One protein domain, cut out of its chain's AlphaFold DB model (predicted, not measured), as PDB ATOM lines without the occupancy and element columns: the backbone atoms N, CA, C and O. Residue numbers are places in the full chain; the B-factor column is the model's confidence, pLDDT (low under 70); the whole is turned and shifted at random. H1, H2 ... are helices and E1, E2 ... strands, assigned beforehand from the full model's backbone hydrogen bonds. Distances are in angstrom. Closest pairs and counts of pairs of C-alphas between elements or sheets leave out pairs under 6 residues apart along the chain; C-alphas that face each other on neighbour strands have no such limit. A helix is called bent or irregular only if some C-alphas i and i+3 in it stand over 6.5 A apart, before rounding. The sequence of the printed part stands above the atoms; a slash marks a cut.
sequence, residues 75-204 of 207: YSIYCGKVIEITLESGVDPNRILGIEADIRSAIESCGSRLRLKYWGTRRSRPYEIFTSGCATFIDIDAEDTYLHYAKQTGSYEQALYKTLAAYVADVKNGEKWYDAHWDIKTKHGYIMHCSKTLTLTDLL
ATOM      1  N   TYR A  75     180.801 335.477 155.212       90.56
ATOM      2  CA  TYR A  75     179.934 334.994 156.270       90.56
ATOM      3  C   TYR A  75     178.944 336.089 156.650       90.56
ATOM      4  O   TYR A  75     179.210 337.282 156.483       90.56
ATOM      5  N   SER A  76     177.798 335.684 157.185       91.81
ATOM      6  CA  SER A  76     176.833 336.603 157.785       91.81
ATOM      7  C   SER A  76     176.642 336.276 159.257       91.81
ATOM      8  O   SER A  76     176.677 335.112 159.656       91.81
ATOM      9  N   ILE A  77     176.464 337.315 160.072       92.50
ATOM     10  CA  ILE A  77     176.213 337.193 161.507       92.50
ATOM     11  C   ILE A  77     174.897 337.901 161.798       92.50
ATOM     12  O   ILE A  77     174.737 339.084 161.493       92.50
ATOM     13  N   TYR A  78     173.966 337.180 162.405       89.44
ATOM     14  CA  TYR A  78     172.721 337.722 162.917       89.44
ATOM     15  C   TYR A  78     172.681 337.549 164.435       89.44
ATOM     16  O   TYR A  78     172.722 336.435 164.953       89.44
ATOM     17  N   CYS A  79     172.586 338.664 165.158       84.25
ATOM     18  CA  CYS A  79     172.509 338.670 166.616       84.25
ATOM     19  C   CYS A  79     171.077 338.956 167.072       84.25
ATOM     20  O   CYS A  79     170.659 340.110 167.174       84.25
ATOM     21  N   GLY A  80     170.331 337.886 167.349       80.62
ATOM     22  CA  GLY A  80     169.023 337.939 167.998       80.62
ATOM     23  C   GLY A  80     169.048 337.268 169.373       80.62
ATOM     24  O   GLY A  80     170.026 337.340 170.112       80.62
ATOM     25  N   LYS A  81     167.966 336.556 169.717       79.38
ATOM     26  CA  LYS A  81     167.936 335.662 170.895       79.38
ATOM     27  C   LYS A  81     168.923 334.492 170.758       79.38
ATOM     28  O   LYS A  81     169.405 333.956 171.752       79.38
ATOM     29  N   VAL A  82     169.178 334.097 169.517       87.12
ATOM     30  CA  VAL A  82     170.201 333.139 169.105       87.12
ATOM     31  C   VAL A  82     171.153 333.908 168.200       87.12
ATOM     32  O   VAL A  82     170.710 334.743 167.407       87.12
ATOM     33  N   ILE A  83     172.448 333.669 168.365       91.25
ATOM     34  CA  ILE A  83     173.464 334.173 167.450       91.25
ATOM     35  C   ILE A  83     173.540 333.170 166.310       91.25
ATOM     36  O   ILE A  83     173.884 332.007 166.526       91.25
ATOM     37  N   GLU A  84     173.175 333.618 165.118       94.50
ATOM     38  CA  GLU A  84     173.258 332.819 163.905       94.50
ATOM     39  C   GLU A  84     174.460 333.269 163.088       94.50
ATOM     40  O   GLU A  84     174.609 334.455 162.793       94.50
ATOM     41  N   ILE A  85     175.312 332.320 162.717       95.25
ATOM     42  CA  ILE A  85     176.457 332.560 161.840       95.25
ATOM     43  C   ILE A  85     176.260 331.699 160.611       95.25
ATOM     44  O   ILE A  85     176.105 330.493 160.751       95.25
ATOM     45  N   THR A  86     176.288 332.291 159.424       94.81
ATOM     46  CA  THR A  86     176.257 331.534 158.169       94.81
ATOM     47  C   THR A  86     177.625 331.606 157.519       94.81
ATOM     48  O   THR A  86     178.080 332.693 157.180       94.81
ATOM     49  N   LEU A  87     178.264 330.451 157.366       92.62
ATOM     50  CA  LEU A  87     179.504 330.262 156.630       92.62
ATOM     51  C   LEU A  87     179.169 329.841 155.195       92.62
ATOM     52  O   LEU A  87     178.529 328.805 154.978       92.62
ATOM     53  N   GLU A  88     179.600 330.650 154.228       85.88
ATOM     54  CA  GLU A  88     179.456 330.339 152.805       85.88
ATOM     55  C   GLU A  88     180.410 329.214 152.364       85.88
ATOM     56  O   GLU A  88     181.218 328.688 153.140       85.88
ATOM     57  N   SER A  89     180.303 328.810 151.098       76.12
ATOM     58  CA  SER A  89     181.174 327.798 150.504       76.12
ATOM     59  C   SER A  89     182.657 328.214 150.557       76.12
ATOM     60  O   SER A  89     183.013 329.370 150.333       76.12
ATOM     61  N   GLY A  90     183.534 327.253 150.873       80.69
ATOM     62  CA  GLY A  90     184.994 327.436 150.891       80.69
ATOM     63  C   GLY A  90     185.676 327.223 152.246       80.69
ATOM     64  O   GLY A  90     186.900 327.121 152.288       80.69
ATOM     65  N   VAL A  91     184.926 327.113 153.346       86.12
ATOM     66  CA  VAL A  91     185.487 326.690 154.641       86.12
ATOM     67  C   VAL A  91     185.664 325.173 154.644       86.12
ATOM     68  O   VAL A  91     184.744 324.454 154.275       86.12
ATOM     69  N   ASP A  92     186.828 324.674 155.064       87.00
ATOM     70  CA  ASP A  92     187.078 323.230 155.180       87.00
ATOM     71  C   ASP A  92     186.086 322.580 156.173       87.00
ATOM     72  O   ASP A  92     186.078 322.964 157.352       87.00
ATOM     73  N   PRO A  93     185.277 321.587 155.741       85.75
ATOM     74  CA  PRO A  93     184.343 320.870 156.604       85.75
ATOM     75  C   PRO A  93     184.959 320.323 157.897       85.75
ATOM     76  O   PRO A  93     184.306 320.353 158.944       85.75
ATOM     77  N   ASN A  94     186.223 319.885 157.870       85.69
ATOM     78  CA  ASN A  94     186.904 319.345 159.054       85.69
ATOM     79  C   ASN A  94     187.012 320.363 160.191       85.69
ATOM     80  O   ASN A  94     187.129 320.000 161.361       85.69
ATOM     81  N   ARG A  95     186.965 321.653 159.852       89.19
ATOM     82  CA  ARG A  95     187.152 322.754 160.794       89.19
ATOM     83  C   ARG A  95     185.834 323.251 161.373       89.19
ATOM     84  O   ARG A  95     185.858 323.927 162.392       89.19
ATOM     85  N   ILE A  96     184.695 322.910 160.769       90.81
ATOM     86  CA  ILE A  96     183.384 323.494 161.099       90.81
ATOM     87  C   ILE A  96     182.978 323.227 162.548       90.81
ATOM     88  O   ILE A  96     182.573 324.156 163.242       90.81
ATOM     89  N   LEU A  97     183.137 321.992 163.033       89.00
ATOM     90  CA  LEU A  97     182.808 321.655 164.424       89.00
ATOM     91  C   LEU A  97     183.773 322.317 165.418       89.00
ATOM     92  O   LEU A  97     183.356 322.749 166.490       89.00
ATOM     93  N   GLY A  98     185.045 322.478 165.038       90.12
ATOM     94  CA  GLY A  98     186.016 323.248 165.819       90.12
ATOM     95  C   GLY A  98     185.667 324.738 165.882       90.12
ATOM     96  O   GLY A  98     185.726 325.332 166.953       90.12
ATOM     97  N   ILE A  99     185.243 325.322 164.757       92.94
ATOM     98  CA  ILE A  99     184.784 326.716 164.671       92.94
ATOM     99  C   ILE A  99     183.532 326.925 165.530       92.94
ATOM    100  O   ILE A  99     183.472 327.897 166.281       92.94
ATOM    101  N   GLU A 100     182.552 326.016 165.462       94.44
ATOM    102  CA  GLU A 100     181.362 326.064 166.324       94.44
ATOM    103  C   GLU A 100     181.758 326.069 167.798       94.44
ATOM    104  O   GLU A 100     181.326 326.952 168.540       94.44
ATOM    105  N   ALA A 101     182.614 325.128 168.205       91.69
ATOM    106  CA  ALA A 101     182.997 324.967 169.599       91.69
ATOM    107  C   ALA A 101     183.775 326.176 170.135       91.69
ATOM    108  O   ALA A 101     183.527 326.613 171.262       91.69
ATOM    109  N   ASP A 102     184.679 326.727 169.323       93.81
ATOM    110  CA  ASP A 102     185.480 327.901 169.661       93.81
ATOM    111  C   ASP A 102     184.610 329.149 169.841       93.81
ATOM    112  O   ASP A 102     184.624 329.783 170.900       93.81
ATOM    113  N   ILE A 103     183.771 329.449 168.844       93.69
ATOM    114  CA  ILE A 103     182.877 330.607 168.896       93.69
ATOM    115  C   ILE A 103     181.898 330.461 170.053       93.69
ATOM    116  O   ILE A 103     181.695 331.416 170.800       93.69
ATOM    117  N   ARG A 104     181.313 329.271 170.233       93.00
ATOM    118  CA  ARG A 104     180.395 328.984 171.339       93.00
ATOM    119  C   ARG A 104     181.046 329.268 172.687       93.00
ATOM    120  O   ARG A 104     180.397 329.874 173.533       93.00
ATOM    121  N   SER A 105     182.301 328.857 172.878       91.44
ATOM    122  CA  SER A 105     183.046 329.153 174.105       91.44
ATOM    123  C   SER A 105     183.270 330.658 174.279       91.44
ATOM    124  O   SER A 105     183.067 331.179 175.373       91.44
ATOM    125  N   ALA A 106     183.596 331.378 173.203       90.69
ATOM    126  CA  ALA A 106     183.795 332.826 173.252       90.69
ATOM    127  C   ALA A 106     182.516 333.597 173.627       90.69
ATOM    128  O   ALA A 106     182.579 334.584 174.358       90.69
ATOM    129  N   ILE A 107     181.346 333.150 173.160       89.62
ATOM    130  CA  ILE A 107     180.064 333.822 173.430       89.62
ATOM    131  C   ILE A 107     179.343 333.305 174.686       89.62
ATOM    132  O   ILE A 107     178.269 333.809 175.023       89.62
ATOM    133  N   GLU A 108     179.904 332.320 175.392       85.06
ATOM    134  CA  GLU A 108     179.275 331.703 176.566       85.06
ATOM    135  C   GLU A 108     179.024 332.734 177.677       85.06
ATOM    136  O   GLU A 108     177.938 332.779 178.259       85.06
ATOM    137  N   SER A 109     179.967 333.661 177.882       79.38
ATOM    138  CA  SER A 109     179.821 334.773 178.833       79.38
ATOM    139  C   SER A 109     178.672 335.727 178.496       79.38
ATOM    140  O   SER A 109     178.203 336.466 179.359       79.38
ATOM    141  N   CYS A 110     178.210 335.731 177.243       77.69
ATOM    142  CA  CYS A 110     177.086 336.553 176.802       77.69
ATOM    143  C   CYS A 110     175.726 335.889 177.083       77.69
ATOM    144  O   CYS A 110     174.692 336.542 176.931       77.69
ATOM    145  N   GLY A 111     175.704 334.611 177.490       78.00
ATOM    146  CA  GLY A 111     174.478 333.846 177.745       78.00
ATOM    147  C   GLY A 111     173.647 333.564 176.487       78.00
ATOM    148  O   GLY A 111     172.483 333.164 176.579       78.00
ATOM    149  N   SER A 112     174.219 333.794 175.306       81.50
ATOM    150  CA  SER A 112     173.570 333.589 174.016       81.50
ATOM    151  C   SER A 112     173.831 332.178 173.499       81.50
ATOM    152  O   SER A 112     174.908 331.621 173.678       81.50
ATOM    153  N   ARG A 113     172.840 331.593 172.819       88.94
ATOM    154  CA  ARG A 113     173.016 330.311 172.123       88.94
ATOM    155  C   ARG A 113     173.593 330.548 170.733       88.94
ATOM    156  O   ARG A 113     173.187 331.507 170.077       88.94
ATOM    157  N   LEU A 114     174.472 329.654 170.290       93.75
ATOM    158  CA  LEU A 114     175.005 329.645 168.931       93.75
ATOM    159  C   LEU A 114     174.170 328.732 168.033       93.75
ATOM    160  O   LEU A 114     173.777 327.638 168.439       93.75
ATOM    161  N   ARG A 115     173.952 329.169 166.795       95.25
ATOM    162  CA  ARG A 115     173.563 328.312 165.681       95.25
ATOM    163  C   ARG A 115     174.458 328.626 164.489       95.25
ATOM    164  O   ARG A 115     174.433 329.736 163.963       95.25
ATOM    165  N   LEU A 116     175.248 327.649 164.075       95.44
ATOM    166  CA  LEU A 116     176.122 327.745 162.918       95.44
ATOM    167  C   LEU A 116     175.414 327.139 161.704       95.44
ATOM    168  O   LEU A 116     174.931 326.016 161.754       95.44
ATOM    169  N   LYS A 117     175.342 327.891 160.616       93.94
ATOM    170  CA  LYS A 117     174.860 327.458 159.309       93.94
ATOM    171  C   LYS A 117     176.062 327.322 158.394       93.94
ATOM    172  O   LYS A 117     176.872 328.238 158.311       93.94
ATOM    173  N   TYR A 118     176.187 326.200 157.708       91.69
ATOM    174  CA  TYR A 118     177.290 325.961 156.782       91.69
ATOM    175  C   TYR A 118     176.744 325.489 155.440       91.69
ATOM    176  O   TYR A 118     176.012 324.507 155.391       91.69
ATOM    177  N   TRP A 119     177.068 326.182 154.350       87.62
ATOM    178  CA  TRP A 119     176.592 325.785 153.019       87.62
ATOM    179  C   TRP A 119     177.404 324.636 152.418       87.62
ATOM    180  O   TRP A 119     176.827 323.716 151.838       87.62
ATOM    181  N   GLY A 120     178.729 324.643 152.585       82.69
ATOM    182  CA  GLY A 120     179.611 323.641 151.983       82.69
ATOM    183  C   GLY A 120     179.315 323.421 150.499       82.69
ATOM    184  O   GLY A 120     179.383 324.359 149.707       82.69
ATOM    185  N   THR A 121     178.979 322.182 150.131       77.12
ATOM    186  CA  THR A 121     178.571 321.790 148.770       77.12
ATOM    187  C   THR A 121     177.051 321.727 148.567       77.12
ATOM    188  O   THR A 121     176.603 321.497 147.439       77.12
ATOM    189  N   ARG A 122     176.236 321.932 149.617       74.56
ATOM    190  CA  ARG A 122     174.769 321.889 149.512       74.56
ATOM    191  C   ARG A 122     174.243 323.080 148.716       74.56
ATOM    192  O   ARG A 122     174.779 324.182 148.779       74.56
ATOM    193  N   ARG A 123     173.148 322.847 147.987       69.81
ATOM    194  CA  ARG A 123     172.439 323.875 147.201       69.81
ATOM    195  C   ARG A 123     170.994 324.097 147.651       69.81
ATOM    196  O   ARG A 123     170.433 325.143 147.354       69.81
ATOM    197  N   SER A 124     170.405 323.129 148.352       77.38
ATOM    198  CA  SER A 124     169.029 323.161 148.864       77.38
ATOM    199  C   SER A 124     168.917 324.022 150.127       77.38
ATOM    200  O   SER A 124     168.116 324.953 150.181       77.38
ATOM    201  N   ARG A 125     169.733 323.710 151.140       83.88
ATOM    202  CA  ARG A 125     169.769 324.370 152.450       83.88
ATOM    203  C   ARG A 125     171.118 324.149 153.148       83.88
ATOM    204  O   ARG A 125     171.754 323.122 152.900       83.88
ATOM    205  N   PRO A 126     171.561 325.064 154.028       87.75
ATOM    206  CA  PRO A 126     172.790 324.869 154.788       87.75
ATOM    207  C   PRO A 126     172.618 323.768 155.844       87.75
ATOM    208  O   PRO A 126     171.510 323.480 156.291       87.75
ATOM    209  N   TYR A 127     173.727 323.171 156.277       87.06
ATOM    210  CA  TYR A 127     173.785 322.392 157.513       87.06
ATOM    211  C   TYR A 127     173.532 323.331 158.692       87.06
ATOM    212  O   TYR A 127     174.277 324.297 158.855       87.06
ATOM    213  N   GLU A 128     172.521 323.061 159.517       91.19
ATOM    214  CA  GLU A 128     172.357 323.727 160.812       91.19
ATOM    215  C   GLU A 128     173.070 322.933 161.906       91.19
ATOM    216  O   GLU A 128     172.809 321.750 162.106       91.19
ATOM    217  N   ILE A 129     173.968 323.593 162.629       92.44
ATOM    218  CA  ILE A 129     174.797 323.004 163.674       92.44
ATOM    219  C   ILE A 129     174.603 323.815 164.949       92.44
ATOM    220  O   ILE A 129     174.698 325.046 164.943       92.44
ATOM    221  N   PHE A 130     174.319 323.141 166.056       91.94
ATOM    222  CA  PHE A 130     174.238 323.788 167.362       91.94
ATOM    223  C   PHE A 130     174.551 322.802 168.480       91.94
ATOM    224  O   PHE A 130     174.193 321.630 168.413       91.94
ATOM    225  N   THR A 131     175.165 323.294 169.550       88.25
ATOM    226  CA  THR A 131     175.439 322.493 170.745       88.25
ATOM    227  C   THR A 131     174.511 322.885 171.891       88.25
ATOM    228  O   THR A 131     174.308 324.066 172.182       88.25
ATOM    229  N   SER A 132     173.948 321.883 172.567       85.06
ATOM    230  CA  SER A 132     173.141 322.058 173.774       85.06
ATOM    231  C   SER A 132     173.608 321.084 174.850       85.06
ATOM    232  O   SER A 132     173.511 319.869 174.693       85.06
ATOM    233  N   GLY A 133     174.106 321.620 175.966       84.25
ATOM    234  CA  GLY A 133     174.765 320.806 176.985       84.25
ATOM    235  C   GLY A 133     176.049 320.189 176.428       84.25
ATOM    236  O   GLY A 133     176.915 320.912 175.944       84.25
ATOM    237  N   CYS A 134     176.162 318.864 176.492       79.69
ATOM    238  CA  CYS A 134     177.300 318.108 175.961       79.69
ATOM    239  C   CYS A 134     177.074 317.528 174.556       79.69
ATOM    240  O   CYS A 134     177.986 316.904 174.022       79.69
ATOM    241  N   ALA A 135     175.884 317.720 173.977       82.56
ATOM    242  CA  ALA A 135     175.522 317.156 172.685       82.56
ATOM    243  C   ALA A 135     175.546 318.225 171.589       82.56
ATOM    244  O   ALA A 135     174.909 319.279 171.718       82.56
ATOM    245  N   THR A 136     176.246 317.925 170.499       85.56
ATOM    246  CA  THR A 136     176.237 318.710 169.264       85.56
ATOM    247  C   THR A 136     175.258 318.085 168.281       85.56
ATOM    248  O   THR A 136     175.288 316.879 168.043       85.56
ATOM    249  N   PHE A 137     174.374 318.919 167.741       87.25
ATOM    250  CA  PHE A 137     173.317 318.570 166.801       87.25
ATOM    251  C   PHE A 137     173.710 319.068 165.420       87.25
ATOM    252  O   PHE A 137     174.087 320.232 165.276       87.25
ATOM    253  N   ILE A 138     173.597 318.202 164.418       86.50
ATOM    254  CA  ILE A 138     173.937 318.505 163.026       86.50
ATOM    255  C   ILE A 138     172.741 318.121 162.160       86.50
ATOM    256  O   ILE A 138     172.360 316.952 162.116       86.50
ATOM    257  N   ASP A 139     172.141 319.108 161.499       84.94
ATOM    258  CA  ASP A 139     171.028 318.921 160.568       84.94
ATOM    259  C   ASP A 139     171.503 318.230 159.291       84.94
ATOM    260  O   ASP A 139     172.410 318.694 158.579       84.94
ATOM    261  N   ILE A 140     170.845 317.124 158.977       75.38
ATOM    262  CA  ILE A 140     171.110 316.336 157.790       75.38
ATOM    263  C   ILE A 140     169.971 316.528 156.790       75.38
ATOM    264  O   ILE A 140     168.788 316.499 157.126       75.38
ATOM    265  N   ASP A 141     170.338 316.742 155.527       68.81
ATOM    266  CA  ASP A 141     169.382 316.793 154.436       68.81
ATOM    267  C   ASP A 141     168.881 315.377 154.186       68.81
ATOM    268  O   ASP A 141     169.639 314.475 153.831       68.81
ATOM    269  N   ALA A 142     167.605 315.169 154.468       58.62
ATOM    270  CA  ALA A 142     166.950 313.900 154.268       58.62
ATOM    271  C   ALA A 142     166.420 313.869 152.828       58.62
ATOM    272  O   ALA A 142     165.298 314.300 152.575       58.62
ATOM    273  N   GLU A 143     167.244 313.407 151.882       58.72
ATOM    274  CA  GLU A 143     166.827 313.201 150.484       58.72
ATOM    275  C   GLU A 143     165.700 312.151 150.357       58.72
ATOM    276  O   GLU A 143     165.338 311.467 151.318       58.72
ATOM    277  N   ASP A 144     165.171 311.964 149.143       49.03
ATOM    278  CA  ASP A 144     164.099 311.010 148.812       49.03
ATOM    279  C   ASP A 144     164.333 309.579 149.339       49.03
ATOM    280  O   ASP A 144     163.381 308.871 149.691       49.03
ATOM    281  N   THR A 145     165.595 309.164 149.484       52.41
ATOM    282  CA  THR A 145     165.988 307.883 150.093       52.41
ATOM    283  C   THR A 145     165.470 307.737 151.532       52.41
ATOM    284  O   THR A 145     165.006 306.666 151.925       52.41
ATOM    285  N   TYR A 146     165.451 308.819 152.315       63.22
ATOM    286  CA  TYR A 146     164.920 308.826 153.681       63.22
ATOM    287  C   TYR A 146     163.400 308.620 153.720       63.22
ATOM    288  O   TYR A 146     162.887 307.813 154.500       63.22
ATOM    289  N   LEU A 147     162.667 309.310 152.838       60.88
ATOM    290  CA  LEU A 147     161.214 309.163 152.696       60.88
ATOM    291  C   LEU A 147     160.828 307.730 152.306       60.88
ATOM    292  O   LEU A 147     159.786 307.234 152.744       60.88
ATOM    293  N   HIS A 148     161.668 307.047 151.524       59.25
ATOM    294  CA  HIS A 148     161.493 305.633 151.199       59.25
ATOM    295  C   HIS A 148     161.627 304.732 152.440       59.25
ATOM    296  O   HIS A 148     160.733 303.925 152.710       59.25
ATOM    297  N   TYR A 149     162.679 304.905 153.247       62.31
ATOM    298  CA  TYR A 149     162.875 304.109 154.466       62.31
ATOM    299  C   TYR A 149     161.848 304.408 155.562       62.31
ATOM    300  O   TYR A 149     161.432 303.492 156.277       62.31
ATOM    301  N   ALA A 150     161.383 305.653 155.679       66.06
ATOM    302  CA  ALA A 150     160.322 306.018 156.617       66.06
ATOM    303  C   ALA A 150     159.009 305.292 156.289       66.06
ATOM    304  O   ALA A 150     158.337 304.794 157.193       66.06
ATOM    305  N   LYS A 151     158.683 305.144 154.994       67.06
ATOM    306  CA  LYS A 151     157.522 304.360 154.535       67.06
ATOM    307  C   LYS A 151     157.660 302.864 154.832       67.06
ATOM    308  O   LYS A 151     156.656 302.223 155.118       67.06
ATOM    309  N   GLN A 152     158.875 302.311 154.784       67.00
ATOM    310  CA  GLN A 152     159.125 300.890 155.071       67.00
ATOM    311  C   GLN A 152     159.150 300.559 156.569       67.00
ATOM    312  O   GLN A 152     158.715 299.484 156.969       67.00
ATOM    313  N   THR A 153     159.702 301.446 157.395       68.00
ATOM    314  CA  THR A 153     159.912 301.191 158.832       68.00
ATOM    315  C   THR A 153     158.760 301.672 159.706       68.00
ATOM    316  O   THR A 153     158.654 301.245 160.852       68.00
ATOM    317  N   GLY A 154     157.919 302.585 159.208       73.81
ATOM    318  CA  GLY A 154     156.880 303.243 160.006       73.81
ATOM    319  C   GLY A 154     157.429 304.184 161.087       73.81
ATOM    320  O   GLY A 154     156.648 304.784 161.821       73.81
ATOM    321  N   SER A 155     158.756 304.340 161.184       77.50
ATOM    322  CA  SER A 155     159.436 305.211 162.141       77.50
ATOM    323  C   SER A 155     160.486 306.054 161.428       77.50
ATOM    324  O   SER A 155     161.476 305.550 160.902       77.50
ATOM    325  N   TYR A 156     160.273 307.367 161.445       71.31
ATOM    326  CA  TYR A 156     161.190 308.356 160.885       71.31
ATOM    327  C   TYR A 156     162.577 308.293 161.542       71.31
ATOM    328  O   TYR A 156     163.583 308.326 160.846       71.31
ATOM    329  N   GLU A 157     162.655 308.084 162.858       70.25
ATOM    330  CA  GLU A 157     163.937 307.944 163.562       70.25
ATOM    331  C   GLU A 157     164.676 306.662 163.163       70.25
ATOM    332  O   GLU A 157     165.871 306.704 162.884       70.25
ATOM    333  N   GLN A 158     163.974 305.530 163.039       70.06
ATOM    334  CA  GLN A 158     164.601 304.290 162.561       70.06
ATOM    335  C   GLN A 158     165.027 304.384 161.096       70.06
ATOM    336  O   GLN A 158     166.049 303.810 160.718       70.06
ATOM    337  N   ALA A 159     164.265 305.096 160.266       70.12
ATOM    338  CA  ALA A 159     164.661 305.400 158.900       70.12
ATOM    339  C   ALA A 159     165.921 306.269 158.875       70.12
ATOM    340  O   ALA A 159     166.853 305.939 158.152       70.12
ATOM    341  N   LEU A 160     165.995 307.298 159.728       68.38
ATOM    342  CA  LEU A 160     167.152 308.194 159.842       68.38
ATOM    343  C   LEU A 160     168.389 307.394 160.223       68.38
ATOM    344  O   LEU A 160     169.438 307.499 159.591       68.38
ATOM    345  N   TYR A 161     168.210 306.512 161.203       67.62
ATOM    346  CA  TYR A 161     169.221 305.577 161.648       67.62
ATOM    347  C   TYR A 161     169.705 304.678 160.505       67.62
ATOM    348  O   TYR A 161     170.897 304.582 160.243       67.62
ATOM    349  N   LYS A 162     168.798 304.045 159.759       64.88
ATOM    350  CA  LYS A 162     169.180 303.147 158.658       64.88
ATOM    351  C   LYS A 162     169.822 303.873 157.477       64.88
ATOM    352  O   LYS A 162     170.696 303.299 156.838       64.88
ATOM    353  N   THR A 163     169.392 305.097 157.177       64.62
ATOM    354  CA  THR A 163     169.910 305.875 156.043       64.62
ATOM    355  C   THR A 163     171.255 306.520 156.351       64.62
ATOM    356  O   THR A 163     172.089 306.591 155.460       64.62
ATOM    357  N   LEU A 164     171.485 306.980 157.584       59.97
ATOM    358  CA  LEU A 164     172.658 307.798 157.920       59.97
ATOM    359  C   LEU A 164     173.607 307.116 158.908       59.97
ATOM    360  O   LEU A 164     174.821 307.212 158.745       59.97
ATOM    361  N   ALA A 165     173.089 306.361 159.885       55.28
ATOM    362  CA  ALA A 165     173.926 305.662 160.866       55.28
ATOM    363  C   ALA A 165     174.659 304.436 160.286       55.28
ATOM    364  O   ALA A 165     175.535 303.857 160.925       55.28
ATOM    365  N   ALA A 166     174.325 304.027 159.060       53.34
ATOM    366  CA  ALA A 166     175.103 303.026 158.336       53.34
ATOM    367  C   ALA A 166     176.476 303.557 157.878       53.34
ATOM    368  O   ALA A 166     177.396 302.763 157.705       53.34
ATOM    369  N   TYR A 167     176.624 304.877 157.696       52.66
ATOM    370  CA  TYR A 167     177.819 305.484 157.091       52.66
ATOM    371  C   TYR A 167     178.828 306.027 158.103       52.66
ATOM    372  O   TYR A 167     179.997 306.196 157.771       52.66
ATOM    373  N   VAL A 168     178.408 306.248 159.347       54.53
ATOM    374  CA  VAL A 168     179.268 306.746 160.422       54.53
ATOM    375  C   VAL A 168     179.548 305.568 161.354       54.53
ATOM    376  O   VAL A 168     178.913 305.401 162.389       54.53
ATOM    377  N   ALA A 169     180.428 304.657 160.961       50.34
ATOM    378  CA  ALA A 169     180.885 303.579 161.835       50.34
ATOM    379  C   ALA A 169     182.360 303.814 162.154       50.34
ATOM    380  O   ALA A 169     183.156 304.043 161.244       50.34
ATOM    381  N   ASP A 170     182.737 303.745 163.433       47.22
ATOM    382  CA  ASP A 170     184.149 303.656 163.791       47.22
ATOM    383  C   ASP A 170     184.687 302.321 163.260       47.22
ATOM    384  O   ASP A 170     184.432 301.254 163.827       47.22
ATOM    385  N   VAL A 171     185.411 302.388 162.141       48.84
ATOM    386  CA  VAL A 171     185.987 301.231 161.440       48.84
ATOM    387  C   VAL A 171     186.986 300.473 162.330       48.84
ATOM    388  O   VAL A 171     187.318 299.328 162.030       48.84
ATOM    389  N   LYS A 172     187.468 301.080 163.429       46.00
ATOM    390  CA  LYS A 172     188.429 300.447 164.342       46.00
ATOM    391  C   LYS A 172     187.782 299.672 165.490       46.00
ATOM    392  O   LYS A 172     188.323 298.631 165.842       46.00
ATOM    393  N   ASN A 173     186.654 300.134 166.046       45.91
ATOM    394  CA  ASN A 173     186.113 299.583 167.303       45.91
ATOM    395  C   ASN A 173     184.612 299.233 167.289       45.91
ATOM    396  O   ASN A 173     184.133 298.623 168.243       45.91
ATOM    397  N   GLY A 174     183.848 299.593 166.250       49.41
ATOM    398  CA  GLY A 174     182.424 299.237 166.145       49.41
ATOM    399  C   GLY A 174     181.481 299.930 167.145       49.41
ATOM    400  O   GLY A 174     180.291 299.613 167.173       49.41
ATOM    401  N   GLU A 175     181.969 300.878 167.950       52.31
ATOM    402  CA  GLU A 175     181.128 301.679 168.846       52.31
ATOM    403  C   GLU A 175     180.438 302.828 168.100       52.31
ATOM    404  O   GLU A 175     180.994 303.452 167.195       52.31
ATOM    405  N   LYS A 176     179.191 303.109 168.490       55.16
ATOM    406  CA  LYS A 176     178.367 304.199 167.955       55.16
ATOM    407  C   LYS A 176     178.602 305.447 168.799       55.16
ATOM    408  O   LYS A 176     178.267 305.460 169.977       55.16
ATOM    409  N   TRP A 177     179.151 306.501 168.198       64.81
ATOM    410  CA  TRP A 177     179.475 307.754 168.903       64.81
ATOM    411  C   TRP A 177     178.373 308.820 168.800       64.81
ATOM    412  O   TRP A 177     178.579 309.971 169.191       64.81
ATOM    413  N   TYR A 178     177.217 308.452 168.251       70.94
ATOM    414  CA  TYR A 178     176.123 309.366 167.956       70.94
ATOM    415  C   TYR A 178     174.762 308.665 168.023       70.94
ATOM    416  O   TYR A 178     174.655 307.440 167.906       70.94
ATOM    417  N   ASP A 179     173.730 309.483 168.181       73.38
ATOM    418  CA  ASP A 179     172.319 309.125 168.130       73.38
ATOM    419  C   ASP A 179     171.617 309.984 167.060       73.38
ATOM    420  O   ASP A 179     172.190 310.954 166.555       73.38
ATOM    421  N   ALA A 180     170.401 309.619 166.667       75.56
ATOM    422  CA  ALA A 180     169.657 310.281 165.602       75.56
ATOM    423  C   ALA A 180     168.284 310.728 166.110       75.56
ATOM    424  O   ALA A 180     167.574 309.964 166.756       75.56
ATOM    425  N   HIS A 181     167.890 311.959 165.797       79.19
ATOM    426  CA  HIS A 181     166.608 312.517 166.217       79.19
ATOM    427  C   HIS A 181     165.854 313.127 165.041       79.19
ATOM    428  O   HIS A 181     166.426 313.860 164.236       79.19
ATOM    429  N   TRP A 182     164.551 312.865 164.966       76.56
ATOM    430  CA  TRP A 182     163.677 313.478 163.973       76.56
ATOM    431  C   TRP A 182     162.774 314.533 164.610       76.56
ATOM    432  O   TRP A 182     161.878 314.221 165.397       76.56
ATOM    433  N   ASP A 183     162.945 315.788 164.197       76.38
ATOM    434  CA  ASP A 183     162.041 316.861 164.592       76.38
ATOM    435  C   ASP A 183     160.815 316.883 163.669       76.38
ATOM    436  O   ASP A 183     160.851 317.330 162.522       76.38
ATOM    437  N   ILE A 184     159.680 316.434 164.206       71.00
ATOM    438  CA  ILE A 184     158.399 316.363 163.491       71.00
ATOM    439  C   ILE A 184     157.893 317.744 163.054       71.00
ATOM    440  O   ILE A 184     157.173 317.818 162.049       71.00
ATOM    441  N   LYS A 185     158.220 318.812 163.797       76.81
ATOM    442  CA  LYS A 185     157.717 320.171 163.539       76.81
ATOM    443  C   LYS A 185     158.452 320.809 162.378       76.81
ATOM    444  O   LYS A 185     157.809 321.354 161.487       76.81
ATOM    445  N   THR A 186     159.780 320.737 162.401       72.38
ATOM    446  CA  THR A 186     160.615 321.300 161.334       72.38
ATOM    447  C   THR A 186     160.748 320.350 160.150       72.38
ATOM    448  O   THR A 186     160.991 320.818 159.047       72.38
ATOM    449  N   LYS A 187     160.488 319.046 160.341       75.06
ATOM    450  CA  LYS A 187     160.763 317.964 159.376       75.06
ATOM    451  C   LYS A 187     162.258 317.823 159.087       75.06
ATOM    452  O   LYS A 187     162.650 317.598 157.946       75.06
ATOM    453  N   HIS A 188     163.087 318.004 160.112       75.00
ATOM    454  CA  HIS A 188     164.542 317.895 160.016       75.00
ATOM    455  C   HIS A 188     165.029 316.664 160.781       75.00
ATOM    456  O   HIS A 188     164.506 316.335 161.850       75.00
ATOM    457  N   GLY A 189     166.042 315.997 160.231       77.56
ATOM    458  CA  GLY A 189     166.767 314.928 160.904       77.56
ATOM    459  C   GLY A 189     168.073 315.468 161.466       77.56
ATOM    460  O   GLY A 189     168.815 316.139 160.758       77.56
ATOM    461  N   TYR A 190     168.362 315.160 162.723       79.12
ATOM    462  CA  TYR A 190     169.576 315.584 163.403       79.12
ATOM    463  C   TYR A 190     170.409 314.377 163.804       79.12
ATOM    464  O   TYR A 190     169.884 313.415 164.367       79.12
ATOM    465  N   ILE A 191     171.715 314.462 163.571       81.00
ATOM    466  CA  ILE A 191     172.699 313.596 164.223       81.00
ATOM    467  C   ILE A 191     173.168 314.303 165.495       81.00
ATOM    468  O   ILE A 191     173.504 315.486 165.461       81.00
ATOM    469  N   MET A 192     173.170 313.575 166.607       81.81
ATOM    470  CA  MET A 192     173.560 314.047 167.932       81.81
ATOM    471  C   MET A 192     174.817 313.311 168.373       81.81
ATOM    472  O   MET A 192     174.792 312.088 168.461       81.81
ATOM    473  N   HIS A 193     175.901 314.013 168.692       80.62
ATOM    474  CA  HIS A 193     177.120 313.371 169.194       80.62
ATOM    475  C   HIS A 193     177.728 314.118 170.380       80.62
ATOM    476  O   HIS A 193     177.584 315.332 170.514       80.62
ATOM    477  N   CYS A 194     178.467 313.376 171.206       74.62
ATOM    478  CA  CYS A 194     179.313 313.917 172.280       74.62
ATOM    479  C   CYS A 194     180.816 313.762 171.967       74.62
ATOM    480  O   CYS A 194     181.668 314.023 172.818       74.62
ATOM    481  N   SER A 195     181.154 313.282 170.763       70.69
ATOM    482  CA  SER A 195     182.537 313.031 170.346       70.69
ATOM    483  C   SER A 195     183.364 314.315 170.250       70.69
ATOM    484  O   SER A 195     182.887 315.323 169.735       70.69
ATOM    485  N   LYS A 196     184.630 314.233 170.676       66.94
ATOM    486  CA  LYS A 196     185.651 315.279 170.485       66.94
ATOM    487  C   LYS A 196     186.477 315.097 169.208       66.94
ATOM    488  O   LYS A 196     187.270 315.971 168.880       66.94
ATOM    489  N   THR A 197     186.345 313.952 168.544       68.56
ATOM    490  CA  THR A 197     187.144 313.575 167.367       68.56
ATOM    491  C   THR A 197     186.330 313.552 166.081       68.56
ATOM    492  O   THR A 197     186.926 313.491 165.013       68.56
ATOM    493  N   LEU A 198     184.996 313.602 166.176       73.06
ATOM    494  CA  LEU A 198     184.123 313.654 165.010       73.06
ATOM    495  C   LEU A 198     184.346 314.968 164.258       73.06
ATOM    496  O   LEU A 198     184.372 316.045 164.858       73.06
ATOM    497  N   THR A 199     184.470 314.865 162.943       75.38
ATOM    498  CA  THR A 199     184.520 315.988 162.011       75.38
ATOM    499  C   THR A 199     183.248 316.020 161.173       75.38
ATOM    500  O   THR A 199     182.535 315.024 161.058       75.38
ATOM    501  N   LEU A 200     182.943 317.163 160.548       75.81
ATOM    502  CA  LEU A 200     181.788 317.217 159.652       75.81
ATOM    503  C   LEU A 200     181.983 316.283 158.447       75.81
ATOM    504  O   LEU A 200     181.017 315.682 158.000       75.81
ATOM    505  N   THR A 201     183.217 316.108 157.963       74.00
ATOM    506  CA  THR A 201     183.548 315.222 156.832       74.00
ATOM    507  C   THR A 201     183.156 313.770 157.079       74.00
ATOM    508  O   THR A 201     182.711 313.114 156.147       74.00
ATOM    509  N   ASP A 202     183.219 313.293 158.326       70.38
ATOM    510  CA  ASP A 202     182.755 311.944 158.685       70.38
ATOM    511  C   ASP A 202     181.250 311.743 158.405       70.38
ATOM    512  O   ASP A 202     180.780 310.615 158.281       70.38
ATOM    513  N   LEU A 203     180.490 312.841 158.304       67.62
ATOM    514  CA  LEU A 203     179.051 312.868 158.022       67.62
ATOM    515  C   LEU A 203     178.735 313.282 156.581       67.62
ATOM    516  O   LEU A 203     177.649 312.999 156.073       67.62
ATOM    517  N   LEU A 204     179.662 313.983 155.928       66.50
ATOM    518  CA  LEU A 204     179.585 314.306 154.513       66.50
ATOM    519  C   LEU A 204     180.018 313.057 153.756       66.50
ATOM    520  O   LEU A 204     181.188 312.922 153.412       66.50
TER     521      LEU A 204
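What this domain is: This is residues 75 to 204 of the 207 residues of the protein "DnaJ domain protein" of Pseudoflavonifractor capillosus ATCC 29799 (UniProt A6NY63). One long, twisted sheet of seven strands makes a wall, with the long helix H1 over E3 and, farther along the sheet, the short helix H3 over E7 and E6. H2 packs on H3 and lies beyond the sheet, making one end of the longest axis. The 130 printed residues hold three named helices and seven named strands, along the chain E1 E2 H1 E3 E4 E5 H2 H3 E6 E7; the class is mixed, helices and strands. The sheet is mixed, in the order E1 E2 E3 E4 E5 E7 E6. The whole is compact, with a radius of gyration of the C-alphas of 15.1 A and spans of 44 by 34 by 28 A.

Where its parts are: The strands are E1, residues 75 to 79, E2, 82 to 87, E3, 113 to 118, E4, 127 to 132, E5, 135 to 140, E6, 178 to 183, and E7, 188 to 193. E1 begins with C-alpha 75 at (179.934, 334.994, 156.270), and E7 ends with C-alpha 193 at (177.120, 313.371, 169.194). E3 is 16.5 A from first to last C-alpha. H1, residues 93 to 110, is 26.6 A long and irregular: C-alphas 94 and 97 are 7.1 A apart. H2 is residues 144 to 153, 14.6 A, and H3 is residues 156 to 164, 11.9 A.

How they stand to each other: E2 and E3 are parallel, with N 85 and O 115 at 3.0 A; E2, H1, E3 form a strand-helix-strand unit, two parallel neighbour strands joined through a helix, with a right-handed crossover. E3 E4 E5 are a meander, each strand the antiparallel neighbour of the one before, with N 116 and O 129 at 2.8 A and N 137 and O 130 at 2.8 A. E5 and E7 are antiparallel, with N 138 and O 191 at 2.9 A. E5, H2 H3, E6 form a split unit with E7 between its strands, also right-handed. E1 and E6 are the edge strands. H1 is on the sheet at a height of 8.3 A, along the strands at 22 degrees to E3 on the local plane; its closest C-alphas to E3 are Arg 104 and Leu 114, 5.9 A. H3 is on the sheet, slantwise at 45 degrees to E6 on the local plane; the C-alphas of Glu 157 and Trp 182 are closest, 5.6 A. H2 is not on the sheet and touches H3 at Ala 150 and Ala 159, their closest C-alphas, 4.9 A, at a steep tilt of 53 degrees, opposite ways. Every O i to N i+4 pair is within hydrogen-bond range in H2 and H3, and 10 of 14 in H1.

The domain as a whole: The C-alphas farthest apart, Ser 109 and Gln 152, are 46.3 A apart. The printed part has no cut. The link from H3 to E6, residues 165 to 177, is long. Mean pLDDT of the printed part is 76.8; residues 141 to 153 and 160 to 177 are among those under 70.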